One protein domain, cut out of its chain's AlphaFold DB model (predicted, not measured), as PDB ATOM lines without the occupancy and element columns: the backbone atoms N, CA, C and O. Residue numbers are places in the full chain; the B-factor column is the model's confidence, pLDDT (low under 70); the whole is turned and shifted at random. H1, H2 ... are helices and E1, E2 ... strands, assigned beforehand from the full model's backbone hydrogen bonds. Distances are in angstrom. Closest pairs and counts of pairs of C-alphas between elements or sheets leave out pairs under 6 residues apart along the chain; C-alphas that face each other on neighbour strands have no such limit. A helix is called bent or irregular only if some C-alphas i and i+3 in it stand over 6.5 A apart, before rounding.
ATOM      1  N   ASP A  50      12.089 -25.945  17.081       94.50
ATOM      2  CA  ASP A  50      12.866 -26.676  18.096       94.50
ATOM      3  C   ASP A  50      13.110 -25.820  19.348       94.50
ATOM      4  O   ASP A  50      13.109 -26.313  20.476       94.50
ATOM      5  N   VAL A  51      13.290 -24.512  19.146       95.25
ATOM      6  CA  VAL A  51      13.644 -23.532  20.177       95.25
ATOM      7  C   VAL A  51      12.996 -22.176  19.890       95.25
ATOM      8  O   VAL A  51      12.701 -21.844  18.742       95.25
ATOM      9  N   VAL A  52      12.815 -21.367  20.934       95.19
ATOM     10  CA  VAL A  52      12.417 -19.955  20.827       95.19
ATOM     11  C   VAL A  52      13.656 -19.085  20.990       95.19
ATOM     12  O   VAL A  52      14.471 -19.332  21.875       95.19
ATOM     13  N   VAL A  53      13.811 -18.055  20.162       96.56
ATOM     14  CA  VAL A  53      14.979 -17.168  20.209       96.56
ATOM     15  C   VAL A  53      14.540 -15.727  20.414       96.56
ATOM     16  O   VAL A  53      13.650 -15.247  19.718       96.56
ATOM     17  N   ALA A  54      15.199 -15.031  21.338       96.50
ATOM     18  CA  ALA A  54      15.014 -13.601  21.563       96.50
ATOM     19  C   ALA A  54      16.346 -12.917  21.899       96.50
ATOM     20  O   ALA A  54      17.249 -13.516  22.495       96.50
ATOM     21  N   HIS A  55      16.467 -11.636  21.552       96.44
ATOM     22  CA  HIS A  55      17.572 -10.812  22.026       96.44
ATOM     23  C   HIS A  55      17.203 -10.247  23.397       96.44
ATOM     24  O   HIS A  55      16.319  -9.409  23.489       96.44
ATOM     25  N   ASN A  56      17.895 -10.696  24.451       94.75
ATOM     26  CA  ASN A  56      17.528 -10.438  25.849       94.75
ATOM     27  C   ASN A  56      16.198 -11.101  26.274       94.75
ATOM     28  O   ASN A  56      15.289 -10.444  26.775       94.75
ATOM     29  N   LYS A  57      16.124 -12.435  26.133       94.75
ATOM     30  CA  LYS A  57      14.917 -13.239  26.412       94.75
ATOM     31  C   LYS A  57      14.258 -12.997  27.771       94.75
ATOM     32  O   LYS A  57      13.069 -13.240  27.896       94.75
ATOM     33  N   ASP A  58      15.012 -12.568  28.786       92.94
ATOM     34  CA  ASP A  58      14.474 -12.357  30.137       92.94
ATOM     35  C   ASP A  58      13.439 -11.219  30.174       92.94
ATOM     36  O   ASP A  58      12.663 -11.132  31.122       92.94
ATOM     37  N   PHE A  59      13.413 -10.360  29.146       91.81
ATOM     38  CA  PHE A  59      12.364  -9.366  28.945       91.81
ATOM     39  C   PHE A  59      11.092  -9.985  28.340       91.81
ATOM     40  O   PHE A  59      10.005  -9.794  28.877       91.81
ATOM     41  N   ASP A  60      11.221 -10.754  27.254       92.69
ATOM     42  CA  ASP A  60      10.080 -11.285  26.493       92.69
ATOM     43  C   ASP A  60       9.455 -12.537  27.122       92.69
ATOM     44  O   ASP A  60       8.234 -12.679  27.173       92.69
ATOM     45  N   GLN A  61      10.284 -13.462  27.609       92.38
ATOM     46  CA  GLN A  61       9.849 -14.780  28.070       92.38
ATOM     47  C   GLN A  61       8.791 -14.687  29.181       92.38
ATOM     48  O   GLN A  61       7.757 -15.338  29.036       92.38
ATOM     49  N   PRO A  62       8.965 -13.890  30.256       91.19
ATOM     50  CA  PRO A  62       7.946 -13.795  31.299       91.19
ATOM     51  C   PRO A  62       6.623 -13.226  30.781       91.19
ATOM     52  O   PRO A  62       5.569 -13.632  31.258       91.19
ATOM     53  N   LEU A  63       6.654 -12.313  29.802       88.62
ATOM     54  CA  LEU A  63       5.438 -11.745  29.213       88.62
ATOM     55  C   LEU A  63       4.627 -12.823  28.492       88.62
ATOM     56  O   LEU A  63       3.410 -12.877  28.645       88.62
ATOM     57  N   ILE A  64       5.302 -13.702  27.749       89.25
ATOM     58  CA  ILE A  64       4.648 -14.818  27.061       89.25
ATOM     59  C   ILE A  64       4.199 -15.884  28.062       89.25
ATOM     60  O   ILE A  64       3.035 -16.257  28.051       89.25
ATOM     61  N   LEU A  65       5.070 -16.338  28.966       89.00
ATOM     62  CA  LEU A  65       4.739 -17.414  29.911       89.00
ATOM     63  C   LEU A  65       3.621 -17.048  30.899       89.00
ATOM     64  O   LEU A  65       2.911 -17.937  31.356       89.00
ATOM     65  N   ASN A  66       3.453 -15.761  31.210       87.06
ATOM     66  CA  ASN A  66       2.375 -15.274  32.074       87.06
ATOM     67  C   ASN A  66       1.120 -14.844  31.294       87.06
ATOM     68  O   ASN A  66       0.179 -14.339  31.901       87.06
ATOM     69  N   SER A  67       1.103 -14.975  29.964       84.75
ATOM     70  CA  SER A  67      -0.065 -14.628  29.155       84.75
ATOM     71  C   SER A  67      -1.096 -15.754  29.160       84.75
ATOM     72  O   SER A  67      -0.768 -16.899  28.855       84.75
ATOM     73  N   ASP A  68      -2.370 -15.408  29.357       82.38
ATOM     74  CA  ASP A  68      -3.482 -16.373  29.376       82.38
ATOM     75  C   ASP A  68      -3.604 -17.193  28.080       82.38
ATOM     76  O   ASP A  68      -4.075 -18.329  28.082       82.38
ATOM     77  N   TRP A  69      -3.166 -16.624  26.953       79.38
ATOM     78  CA  TRP A  69      -3.245 -17.253  25.635       79.38
ATOM     79  C   TRP A  69      -2.045 -18.144  25.295       79.38
ATOM     80  O   TRP A  69      -2.103 -18.900  24.320       79.38
ATOM     81  N   ALA A  70      -0.941 -18.053  26.040       70.50
ATOM     82  CA  ALA A  70       0.266 -18.792  25.693       70.50
ATOM     83  C   ALA A  70       0.075 -20.303  25.901       70.50
ATOM     84  O   ALA A  70       0.571 -21.092  25.105       70.50
ATOM     85  N   GLY A  71      -0.715 -20.744  26.881       69.88
ATOM     86  CA  GLY A  71      -0.748 -22.165  27.240       69.88
ATOM     87  C   GLY A  71       0.634 -22.644  27.717       69.88
ATOM     88  O   GLY A  71       1.409 -21.864  28.264       69.88
ATOM     89  N   PHE A  72       0.971 -23.920  27.505       69.19
ATOM     90  CA  PHE A  72       2.239 -24.501  27.971       69.19
ATOM     91  C   PHE A  72       3.373 -24.322  26.948       69.19
ATOM     92  O   PHE A  72       3.537 -25.118  26.019       69.19
ATOM     93  N   TRP A  73       4.181 -23.271  27.119       84.88
ATOM     94  CA  TRP A  73       5.390 -23.040  26.316       84.88
ATOM     95  C   TRP A  73       6.640 -23.624  26.995       84.88
ATOM     96  O   TRP A  73       7.415 -22.908  27.622       84.88
ATOM     97  N   GLU A  74       6.836 -24.937  26.871       87.44
ATOM     98  CA  GLU A  74       7.939 -25.685  27.503       87.44
ATOM     99  C   GLU A  74       9.246 -25.767  26.686       87.44
ATOM    100  O   GLU A  74      10.264 -26.249  27.188       87.44
ATOM    101  N   LYS A  75       9.252 -25.323  25.424       91.69
ATOM    102  CA  LYS A  75      10.425 -25.423  24.546       91.69
ATOM    103  C   LYS A  75      11.552 -24.508  25.030       91.69
ATOM    104  O   LYS A  75      11.280 -23.438  25.585       91.69
ATOM    105  N   PRO A  76      12.824 -24.878  24.792       92.81
ATOM    106  CA  PRO A  76      13.953 -24.078  25.240       92.81
ATOM    107  C   PRO A  76      13.925 -22.671  24.641       92.81
ATOM    108  O   PRO A  76      13.772 -22.494  23.432       92.81
ATOM    109  N   TRP A  77      14.131 -21.670  25.495       94.62
ATOM    110  CA  TRP A  77      14.360 -20.296  25.063       94.62
ATOM    111  C   TRP A  77      15.852 -19.996  25.040       94.62
ATOM    112  O   TRP A  77      16.525 -20.139  26.066       94.62
ATOM    113  N   LEU A  78      16.349 -19.502  23.914       96.38
ATOM    114  CA  LEU A  78      17.733 -19.095  23.721       96.38
ATOM    115  C   LEU A  78      17.832 -17.574  23.592       96.38
ATOM    116  O   LEU A  78      17.079 -16.922  22.872       96.38
ATOM    117  N   CYS A  79      18.783 -17.003  24.316       96.19
ATOM    118  CA  CYS A  79      19.034 -15.579  24.387       96.19
ATOM    119  C   CYS A  79      20.251 -15.223  23.543       96.19
ATOM    120  O   CYS A  79      21.371 -15.539  23.931       96.19
ATOM    121  N   THR A  80      20.097 -14.484  22.448       96.69
ATOM    122  CA  THR A  80      21.260 -14.095  21.619       96.69
ATOM    123  C   THR A  80      22.228 -13.151  22.330       96.69
ATOM    124  O   THR A  80      23.352 -12.973  21.881       96.69
ATOM    125  N   TYR A  81      21.803 -12.562  23.451       92.88
ATOM    126  CA  TYR A  81      22.637 -11.720  24.306       92.88
ATOM    127  C   TYR A  81      23.508 -12.524  25.294       92.88
ATOM    128  O   TYR A  81      24.601 -12.082  25.636       92.88
ATOM    129  N   LYS A  82      23.038 -13.691  25.769       89.94
ATOM    130  CA  LYS A  82      23.701 -14.484  26.834       89.94
ATOM    131  C   LYS A  82      24.151 -15.871  26.382       89.94
ATOM    132  O   LYS A  82      25.192 -16.374  26.801       89.94
ATOM    133  N   ASP A  83      23.334 -16.511  25.559       93.31
ATOM    134  CA  ASP A  83      23.459 -17.923  25.217       93.31
ATOM    135  C   ASP A  83      24.351 -18.113  23.978       93.31
ATOM    136  O   ASP A  83      25.081 -19.094  23.904       93.31
ATOM    137  N   PHE A  84      24.416 -17.137  23.075       94.19
ATOM    138  CA  PHE A  84      25.235 -17.214  21.863       94.19
ATOM    139  C   PHE A  84      26.592 -16.506  22.006       94.19
ATOM    140  O   PHE A  84      26.732 -15.559  22.782       94.19
ATOM    141  N   GLU A  85      27.568 -16.910  21.190       91.69
ATOM    142  CA  GLU A  85      28.903 -16.301  21.091       91.69
ATOM    143  C   GLU A  85      29.027 -15.500  19.787       91.69
ATOM    144  O   GLU A  85      29.888 -15.735  18.944       91.69
ATOM    145  N   LEU A  86      28.111 -14.541  19.595       93.88
ATOM    146  CA  LEU A  86      28.014 -13.765  18.348       93.88
ATOM    147  C   LEU A  86      29.055 -12.647  18.226       93.88
ATOM    148  O   LEU A  86      29.194 -12.061  17.154       93.88
ATOM    149  N   PHE A  87      29.756 -12.344  19.316       92.75
ATOM    150  CA  PHE A  87      30.842 -11.374  19.377       92.75
ATOM    151  C   PHE A  87      32.116 -12.062  19.865       92.75
ATOM    152  O   PHE A  87      32.020 -12.979  20.685       92.75
ATOM    153  N   PRO A  88      33.306 -11.578  19.467       88.75
ATOM    154  CA  PRO A  88      34.544 -12.021  20.086       88.75
ATOM    155  C   PRO A  88      34.564 -11.662  21.579       88.75
ATOM    156  O   PRO A  88      33.966 -10.671  22.011       88.75
ATOM    157  N   ASP A  89      35.298 -12.443  22.372       80.75
ATOM    158  CA  ASP A  89      35.373 -12.261  23.827       80.75
ATOM    159  C   ASP A  89      35.812 -10.841  24.224       80.75
ATOM    160  O   ASP A  89      35.218 -10.232  25.113       80.75
ATOM    161  N   ALA A  90      36.775 -10.270  23.496       83.88
ATOM    162  CA  ALA A  90      37.302  -8.926  23.726       83.88
ATOM    163  C   ALA A  90      36.518  -7.802  23.012       83.88
ATOM    164  O   ALA A  90      37.070  -6.726  22.785       83.88
ATOM    165  N   TYR A  91      35.257  -8.024  22.619       88.19
ATOM    166  CA  TYR A  91      34.466  -6.993  21.941       88.19
ATOM    167  C   TYR A  91      34.206  -5.780  22.861       88.19
ATOM    168  O   TYR A  91      33.534  -5.941  23.883       88.19
ATOM    169  N   PRO A  92      34.689  -4.568  22.509       88.12
ATOM    170  CA  PRO A  92      34.622  -3.396  23.385       88.12
ATOM    171  C   PRO A  92      33.289  -2.637  23.287       88.12
ATOM    172  O   PRO A  92      33.047  -1.708  24.054       88.12
ATOM    173  N   GLY A  93      32.449  -2.980  22.308       90.69
ATOM    174  CA  GLY A  93      31.192  -2.292  22.038       90.69
ATOM    175  C   GLY A  93      30.030  -2.781  22.900       90.69
ATOM    176  O   GLY A  93      30.107  -3.781  23.617       90.69
ATOM    177  N   LYS A  94      28.899  -2.080  22.779       92.88
ATOM    178  CA  LYS A  94      27.633  -2.533  23.361       92.88
ATOM    179  C   LYS A  94      27.206  -3.842  22.707       92.88
ATOM    180  O   LYS A  94      27.399  -4.041  21.514       92.88
ATOM    181  N   ARG A  95      26.582  -4.722  23.484       92.75
ATOM    182  CA  ARG A  95      26.065  -6.009  22.997       92.75
ATOM    183  C   ARG A  95      24.559  -5.979  22.717       92.75
ATOM    184  O   ARG A  95      23.943  -7.034  22.652       92.75
ATOM    185  N   ASP A  96      23.972  -4.789  22.576       94.19
ATOM    186  CA  ASP A  96      22.562  -4.630  22.202       94.19
ATOM    187  C   ASP A  96      22.293  -5.074  20.749       94.19
ATOM    188  O   ASP A  96      23.217  -5.281  19.957       94.19
ATOM    189  N   LEU A  97      21.016  -5.248  20.394       95.12
ATOM    190  CA  LEU A  97      20.612  -5.771  19.085       95.12
ATOM    191  C   LEU A  97      21.070  -4.876  17.924       95.12
ATOM    192  O   LEU A  97      21.433  -5.385  16.868       95.12
ATOM    193  N   ILE A  98      21.086  -3.556  18.122       95.00
ATOM    194  CA  ILE A  98      21.535  -2.595  17.105       95.00
ATOM    195  C   ILE A  98      23.029  -2.781  16.842       95.00
ATOM    196  O   ILE A  98      23.446  -2.883  15.691       95.00
ATOM    197  N   SER A  99      23.829  -2.873  17.900       95.31
ATOM    198  CA  SER A  99      25.271  -3.090  17.796       95.31
ATOM    199  C   SER A  99      25.585  -4.459  17.196       95.31
ATOM    200  O   SER A  99      26.517  -4.585  16.406       95.31
ATOM    201  N   LEU A 100      24.784  -5.480  17.521       96.44
ATOM    202  CA  LEU A 100      24.873  -6.805  16.908       96.44
ATOM    203  C   LEU A 100      24.586  -6.744  15.404       96.44
ATOM    204  O   LEU A 100      25.371  -7.258  14.612       96.44
ATOM    205  N   ALA A 101      23.509  -6.070  14.999       96.44
ATOM    206  CA  ALA A 101      23.187  -5.861  13.594       96.44
ATOM    207  C   ALA A 101      24.317  -5.149  12.844       96.44
ATOM    208  O   ALA A 101      24.769  -5.633  11.808       96.44
ATOM    209  N   GLN A 102      24.831  -4.053  13.402       95.44
ATOM    210  CA  GLN A 102      25.935  -3.294  12.817       95.44
ATOM    211  C   GLN A 102      27.215  -4.124  12.688       95.44
ATOM    212  O   GLN A 102      27.875  -4.052  11.654       95.44
ATOM    213  N   PHE A 103      27.547  -4.935  13.696       95.94
ATOM    214  CA  PHE A 103      28.716  -5.816  13.664       95.94
ATOM    215  C   PHE A 103      28.655  -6.820  12.509       95.94
ATOM    216  O   PHE A 103      29.660  -7.052  11.842       95.94
ATOM    217  N   TYR A 104      27.465  -7.348  12.214       96.69
ATOM    218  CA  TYR A 104      27.234  -8.209  11.053       96.69
ATOM    219  C   TYR A 104      26.935  -7.431   9.759       96.69
ATOM    220  O   TYR A 104      26.591  -8.039   8.753       96.69
ATOM    221  N   GLY A 105      27.061  -6.100   9.733       96.25
ATOM    222  CA  GLY A 105      26.827  -5.296   8.528       96.25
ATOM    223  C   GLY A 105      25.359  -5.231   8.090       96.25
ATOM    224  O   GLY A 105      25.071  -5.055   6.905       96.25
ATOM    225  N   VAL A 106      24.423  -5.392   9.025       96.69
ATOM    226  CA  VAL A 106      22.981  -5.273   8.794       96.69
ATOM    227  C   VAL A 106      22.523  -3.855   9.132       96.69
ATOM    228  O   VAL A 106      22.738  -3.358  10.238       96.69
ATOM    229  N   GLY A 107      21.881  -3.191   8.169       93.88
ATOM    230  CA  GLY A 107      21.323  -1.853   8.360       93.88
ATOM    231  C   GLY A 107      20.123  -1.854   9.309       93.88
ATOM    232  O   GLY A 107      19.262  -2.729   9.234       93.88
ATOM    233  N   VAL A 108      20.043  -0.845  10.179       91.06
ATOM    234  CA  VAL A 108      18.936  -0.665  11.129       91.06
ATOM    235  C   VAL A 108      18.114   0.549  10.711       91.06
ATOM    236  O   VAL A 108      18.599   1.674  10.773       91.06
ATOM    237  N   ASN A 109      16.864   0.316  10.304       82.06
ATOM    238  CA  ASN A 109      15.972   1.381   9.828       82.06
ATOM    239  C   ASN A 109      14.923   1.794  10.868       82.06
ATOM    240  O   ASN A 109      14.549   2.960  10.945       82.06
ATOM    241  N   ILE A 110      14.419   0.838  11.652       84.50
ATOM    242  CA  ILE A 110      13.388   1.058  12.668       84.50
ATOM    243  C   ILE A 110      13.755   0.199  13.872       84.50
ATOM    244  O   ILE A 110      13.924  -1.007  13.722       84.50
ATOM    245  N   SER A 111      13.849   0.812  15.049       83.00
ATOM    246  CA  SER A 111      14.047   0.112  16.317       83.00
ATOM    247  C   SER A 111      12.769   0.110  17.155       83.00
ATOM    248  O   SER A 111      11.866   0.926  16.942       83.00
ATOM    249  N   HIS A 112      12.698  -0.812  18.118       84.50
ATOM    250  CA  HIS A 112      11.635  -0.884  19.131       84.50
ATOM    251  C   HIS A 112      10.238  -1.161  18.571       84.50
ATOM    252  O   HIS A 112       9.209  -0.809  19.158       84.50
ATOM    253  N   ARG A 113      10.206  -1.838  17.426       90.69
ATOM    254  CA  ARG A 113       9.014  -2.479  16.883       90.69
ATOM    255  C   ARG A 113       9.315  -3.964  16.856       90.69
ATOM    256  O   ARG A 113      10.177  -4.376  16.090       90.69
ATOM    257  N   ALA A 114       8.566  -4.742  17.636       91.12
ATOM    258  CA  ALA A 114       8.842  -6.163  17.857       91.12
ATOM    259  C   ALA A 114       9.114  -6.934  16.553       91.12
ATOM    260  O   ALA A 114      10.117  -7.627  16.440       91.12
ATOM    261  N   ILE A 115       8.282  -6.735  15.524       92.00
ATOM    262  CA  ILE A 115       8.473  -7.401  14.230       92.00
ATOM    263  C   ILE A 115       9.780  -7.014  13.531       92.00
ATOM    264  O   ILE A 115      10.436  -7.875  12.958       92.00
ATOM    265  N   ASN A 116      10.180  -5.743  13.594       93.06
ATOM    266  CA  ASN A 116      11.420  -5.281  12.978       93.06
ATOM    267  C   ASN A 116      12.629  -5.794  13.751       93.06
ATOM    268  O   ASN A 116      13.606  -6.176  13.123       93.06
ATOM    269  N   ASP A 117      12.545  -5.874  15.080       94.00
ATOM    270  CA  ASP A 117      13.608  -6.443  15.909       94.00
ATOM    271  C   ASP A 117      13.775  -7.953  15.620       94.00
ATOM    272  O   ASP A 117      14.898  -8.432  15.452       94.00
ATOM    273  N   CYS A 118      12.675  -8.700  15.443       94.19
ATOM    274  CA  CYS A 118      12.718 -10.103  15.012       94.19
ATOM    275  C   CYS A 118      13.295 -10.271  13.598       94.19
ATOM    276  O   CYS A 118      14.128 -11.149  13.374       94.19
ATOM    277  N   LEU A 119      12.869  -9.440  12.642       94.12
ATOM    278  CA  LEU A 119      13.379  -9.475  11.268       94.12
ATOM    279  C   LEU A 119      14.859  -9.086  11.205       94.12
ATOM    280  O   LEU A 119      15.626  -9.715  10.482       94.12
ATOM    281  N   LEU A 120      15.274  -8.096  11.996       95.81
ATOM    282  CA  LEU A 120      16.665  -7.681  12.120       95.81
ATOM    283  C   LEU A 120      17.527  -8.822  12.663       95.81
ATOM    284  O   LEU A 120      18.598  -9.089  12.126       95.81
ATOM    285  N   LEU A 121      17.045  -9.530  13.687       95.81
ATOM    286  CA  LEU A 121      17.751 -10.684  14.233       95.81
ATOM    287  C   LEU A 121      17.836 -11.847  13.231       95.81
ATOM    288  O   LEU A 121      18.889 -12.468  13.107       95.81
ATOM    289  N   ALA A 122      16.763 -12.119  12.483       95.62
ATOM    290  CA  ALA A 122      16.788 -13.118  11.414       95.62
ATOM    291  C   ALA A 122      17.820 -12.756  10.328       95.62
ATOM    292  O   ALA A 122      18.560 -13.615   9.851       95.62
ATOM    293  N   GLU A 123      17.929 -11.472   9.989       96.25
ATOM    294  CA  GLU A 123      18.892 -10.980   9.006       96.25
ATOM    295  C   GLU A 123      20.342 -11.003   9.521       96.25
ATOM    296  O   GLU A 123      21.277 -11.231   8.749       96.25
ATOM    297  N   VAL A 124      20.541 -10.846  10.835       97.44
ATOM    298  CA  VAL A 124      21.823 -11.140  11.492       97.44
ATOM    299  C   VAL A 124      22.168 -12.615  11.326       97.44
ATOM    300  O   VAL A 124      23.267 -12.926  10.878       97.44
ATOM    301  N   PHE A 125      21.241 -13.529  11.617       97.50
ATOM    302  CA  PHE A 125      21.474 -14.970  11.481       97.50
ATOM    303  C   PHE A 125      21.854 -15.395  10.061       97.50
ATOM    304  O   PHE A 125      22.721 -16.253   9.916       97.50
ATOM    305  N   ASN A 126      21.327 -14.732   9.029       96.88
ATOM    306  CA  ASN A 126      21.750 -14.950   7.639       96.88
ATOM    307  C   ASN A 126      23.243 -14.644   7.386       96.88
ATOM    308  O   ASN A 126      23.796 -15.101   6.387       96.88
ATOM    309  N   ARG A 127      23.904 -13.877   8.264       97.44
ATOM    310  CA  ARG A 127      25.327 -13.499   8.168       97.44
ATOM    311  C   ARG A 127      26.213 -14.140   9.234       97.44
ATOM    312  O   ARG A 127      27.431 -13.986   9.168       97.44
ATOM    313  N   VAL A 128      25.635 -14.848  10.203       97.00
ATOM    314  CA  VAL A 128      26.403 -15.534  11.246       97.00
ATOM    315  C   VAL A 128      27.096 -16.760  10.638       97.00
ATOM    316  O   VAL A 128      26.415 -17.676  10.165       97.00
ATOM    317  N   PRO A 129      28.439 -16.834  10.662       95.19
ATOM    318  CA  PRO A 129      29.144 -18.029  10.226       95.19
ATOM    319  C   PRO A 129      28.852 -19.186  11.186       95.19
ATOM    320  O   PRO A 129      28.786 -18.999  12.399       95.19
ATOM    321  N   ASN A 130      28.705 -20.397  10.644       94.12
ATOM    322  CA  ASN A 130      28.432 -21.609  11.424       94.12
ATOM    323  C   ASN A 130      27.226 -21.469  12.375       94.12
ATOM    324  O   ASN A 130      27.276 -21.917  13.519       94.12
ATOM    325  N   LEU A 131      26.126 -20.862  11.912       95.94
ATOM    326  CA  LEU A 131      24.930 -20.618  12.729       95.94
ATOM    327  C   LEU A 131      24.436 -21.871  13.481       95.94
ATOM    328  O   LEU A 131      24.079 -21.782  14.651       95.94
ATOM    329  N   GLN A 132      24.463 -23.047  12.847       95.25
ATOM    330  CA  GLN A 132      24.079 -24.310  13.497       95.25
ATOM    331  C   GLN A 132      24.922 -24.609  14.744       95.25
ATOM    332  O   GLN A 132      24.388 -25.028  15.769       95.25
ATOM    333  N   GLU A 133      26.226 -24.343  14.683       93.88
ATOM    334  CA  GLU A 133      27.127 -24.519  15.820       93.88
ATOM    335  C   GLU A 133      26.843 -23.493  16.919       93.88
ATOM    336  O   GLU A 133      26.828 -23.837  18.097       93.88
ATOM    337  N   GLN A 134      26.501 -22.257  16.550       95.25
ATOM    338  CA  GLN A 134      26.069 -21.244  17.513       95.25
ATOM    339  C   GLN A 134      24.801 -21.675  18.270       95.25
ATOM    340  O   GLN A 134      24.726 -21.519  19.488       95.25
ATOM    341  N   PHE A 135      23.835 -22.296  17.587       95.81
ATOM    342  CA  PHE A 135      22.667 -22.902  18.235       95.81
ATOM    343  C   PHE A 135      23.029 -24.094  19.125       95.81
ATOM    344  O   PHE A 135      22.413 -24.275  20.179       95.81
ATOM    345  N   ARG A 136      24.013 -24.913  18.733       93.44
ATOM    346  CA  ARG A 136      24.512 -26.016  19.565       93.44
ATOM    347  C   ARG A 136      25.135 -25.482  20.856       93.44
ATOM    348  O   ARG A 136      24.790 -25.978  21.927       93.44
ATOM    349  N   ILE A 137      26.000 -24.468  20.756       91.56
ATOM    350  CA  ILE A 137      26.662 -23.798  21.888       91.56
ATOM    351  C   ILE A 137      25.629 -23.142  22.809       91.56
ATOM    352  O   ILE A 137      25.692 -23.317  24.025       91.56
ATOM    353  N   ALA A 138      24.636 -22.450  22.247       94.12
ATOM    354  CA  ALA A 138      23.590 -21.779  23.018       94.12
ATOM    355  C   ALA A 138      22.724 -22.726  23.859       94.12
ATOM    356  O   ALA A 138      22.149 -22.303  24.859       94.12
ATOM    357  N   GLN A 139      22.656 -24.002  23.482       93.31
ATOM    358  CA  GLN A 139      21.928 -25.040  24.211       93.31
ATOM    359  C   GLN A 139      22.791 -25.800  25.227       93.31
ATOM    360  O   GLN A 139      22.271 -26.658  25.943       93.31
TER     361      GLN A 139
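Overview. This is residues 50 to 139 of the 252 residues of the protein "Exonuclease" of Crocosphaera chwakensis CCY0110 (UniProt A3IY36). A very small ribbon of two side-by-side strands, E1 and E2, lies in the middle; helix H1 leads away from it towards a loop, residues 66 to 72, that sticks out at one end. H2 and H3 pack side by side as a helical pair, with E1 near H3, while H4 closes the printed part near E2. The printed part has 90 residues with four named helices and two named strands, in the order E1, H1, E2, H2, H3, H4; the sheet's order is E1, E2, parallel. It is mostly helix, though under half of the residues are in named elements. The whole is compact, with a radius of gyration of the C-alphas of 13.6 A and spans of 39 by 30 by 22 A.

Arrangement. Begin at the sheet: E1, residues 52 to 54, and E2, residues 77 to 79, are parallel neighbours at 25 degrees. Look for N 78 and O 52, 2.8 A apart, and N 54 and O 78, 3.1 A apart, both within hydrogen-bond range. Between these strands in the chain comes H1, residues 57 to 65, and E1, H1, E2 form a strand-helix-strand unit, two parallel neighbour strands with a helix between, with a right-handed crossover. The closest C-alphas of H1 and E2 are those of Lys 57 and Cys 79, 5.2 A apart. H1 is irregular, but only just: C-alphas 59 and 62 are 6.7 A apart. Next find H3, residues 114 to 125; its C-alpha closest to E1 is that of Cys 118, 7.8 A from that of Ala 54. H2, residues 97 to 103, touches H3 at a shallow tilt of 30 degrees, the same way, with the C-alphas of Ala 101 and Val 124 closest at 5.8 A. H4, residues 131 to 138, comes closest to E2 at the C-alphas of Leu 78 and Ala 138, 6.5 A apart. H3 and H4 are close but not clearly touching, with the C-alphas of Phe 125 and Leu 131 closest at 6.7 A, and only just about perpendicular at 71 degrees. H1 is apart from H2, H3 and H4. In H2, H3 and H4 every O i to N i+4 pair is within hydrogen-bond range; in H1, 3 of 5 are.

Along the chain. Find C-alpha 52 at (12.417, -19.955, 20.827), where E1 begins its 6.9 A; E2 measures 6.7 A. H1 covers 11.5 A and H2 9.8 A. From C-alpha 114 at (8.842, -6.163, 17.857), H3 runs 16.7 A. H4 covers 10.4 A, ending at C-alpha 138, (23.590, -21.779, 23.018).

Size, cuts and confidence. The two C-alphas farthest apart are those of Asp 68 and Ala 90, 41.8 A. The printed part has no cut. The links H1 to E2 and E2 to H2 are long. Mean pLDDT of the printed part is 91.8, and residues 71 to 72 are under 70.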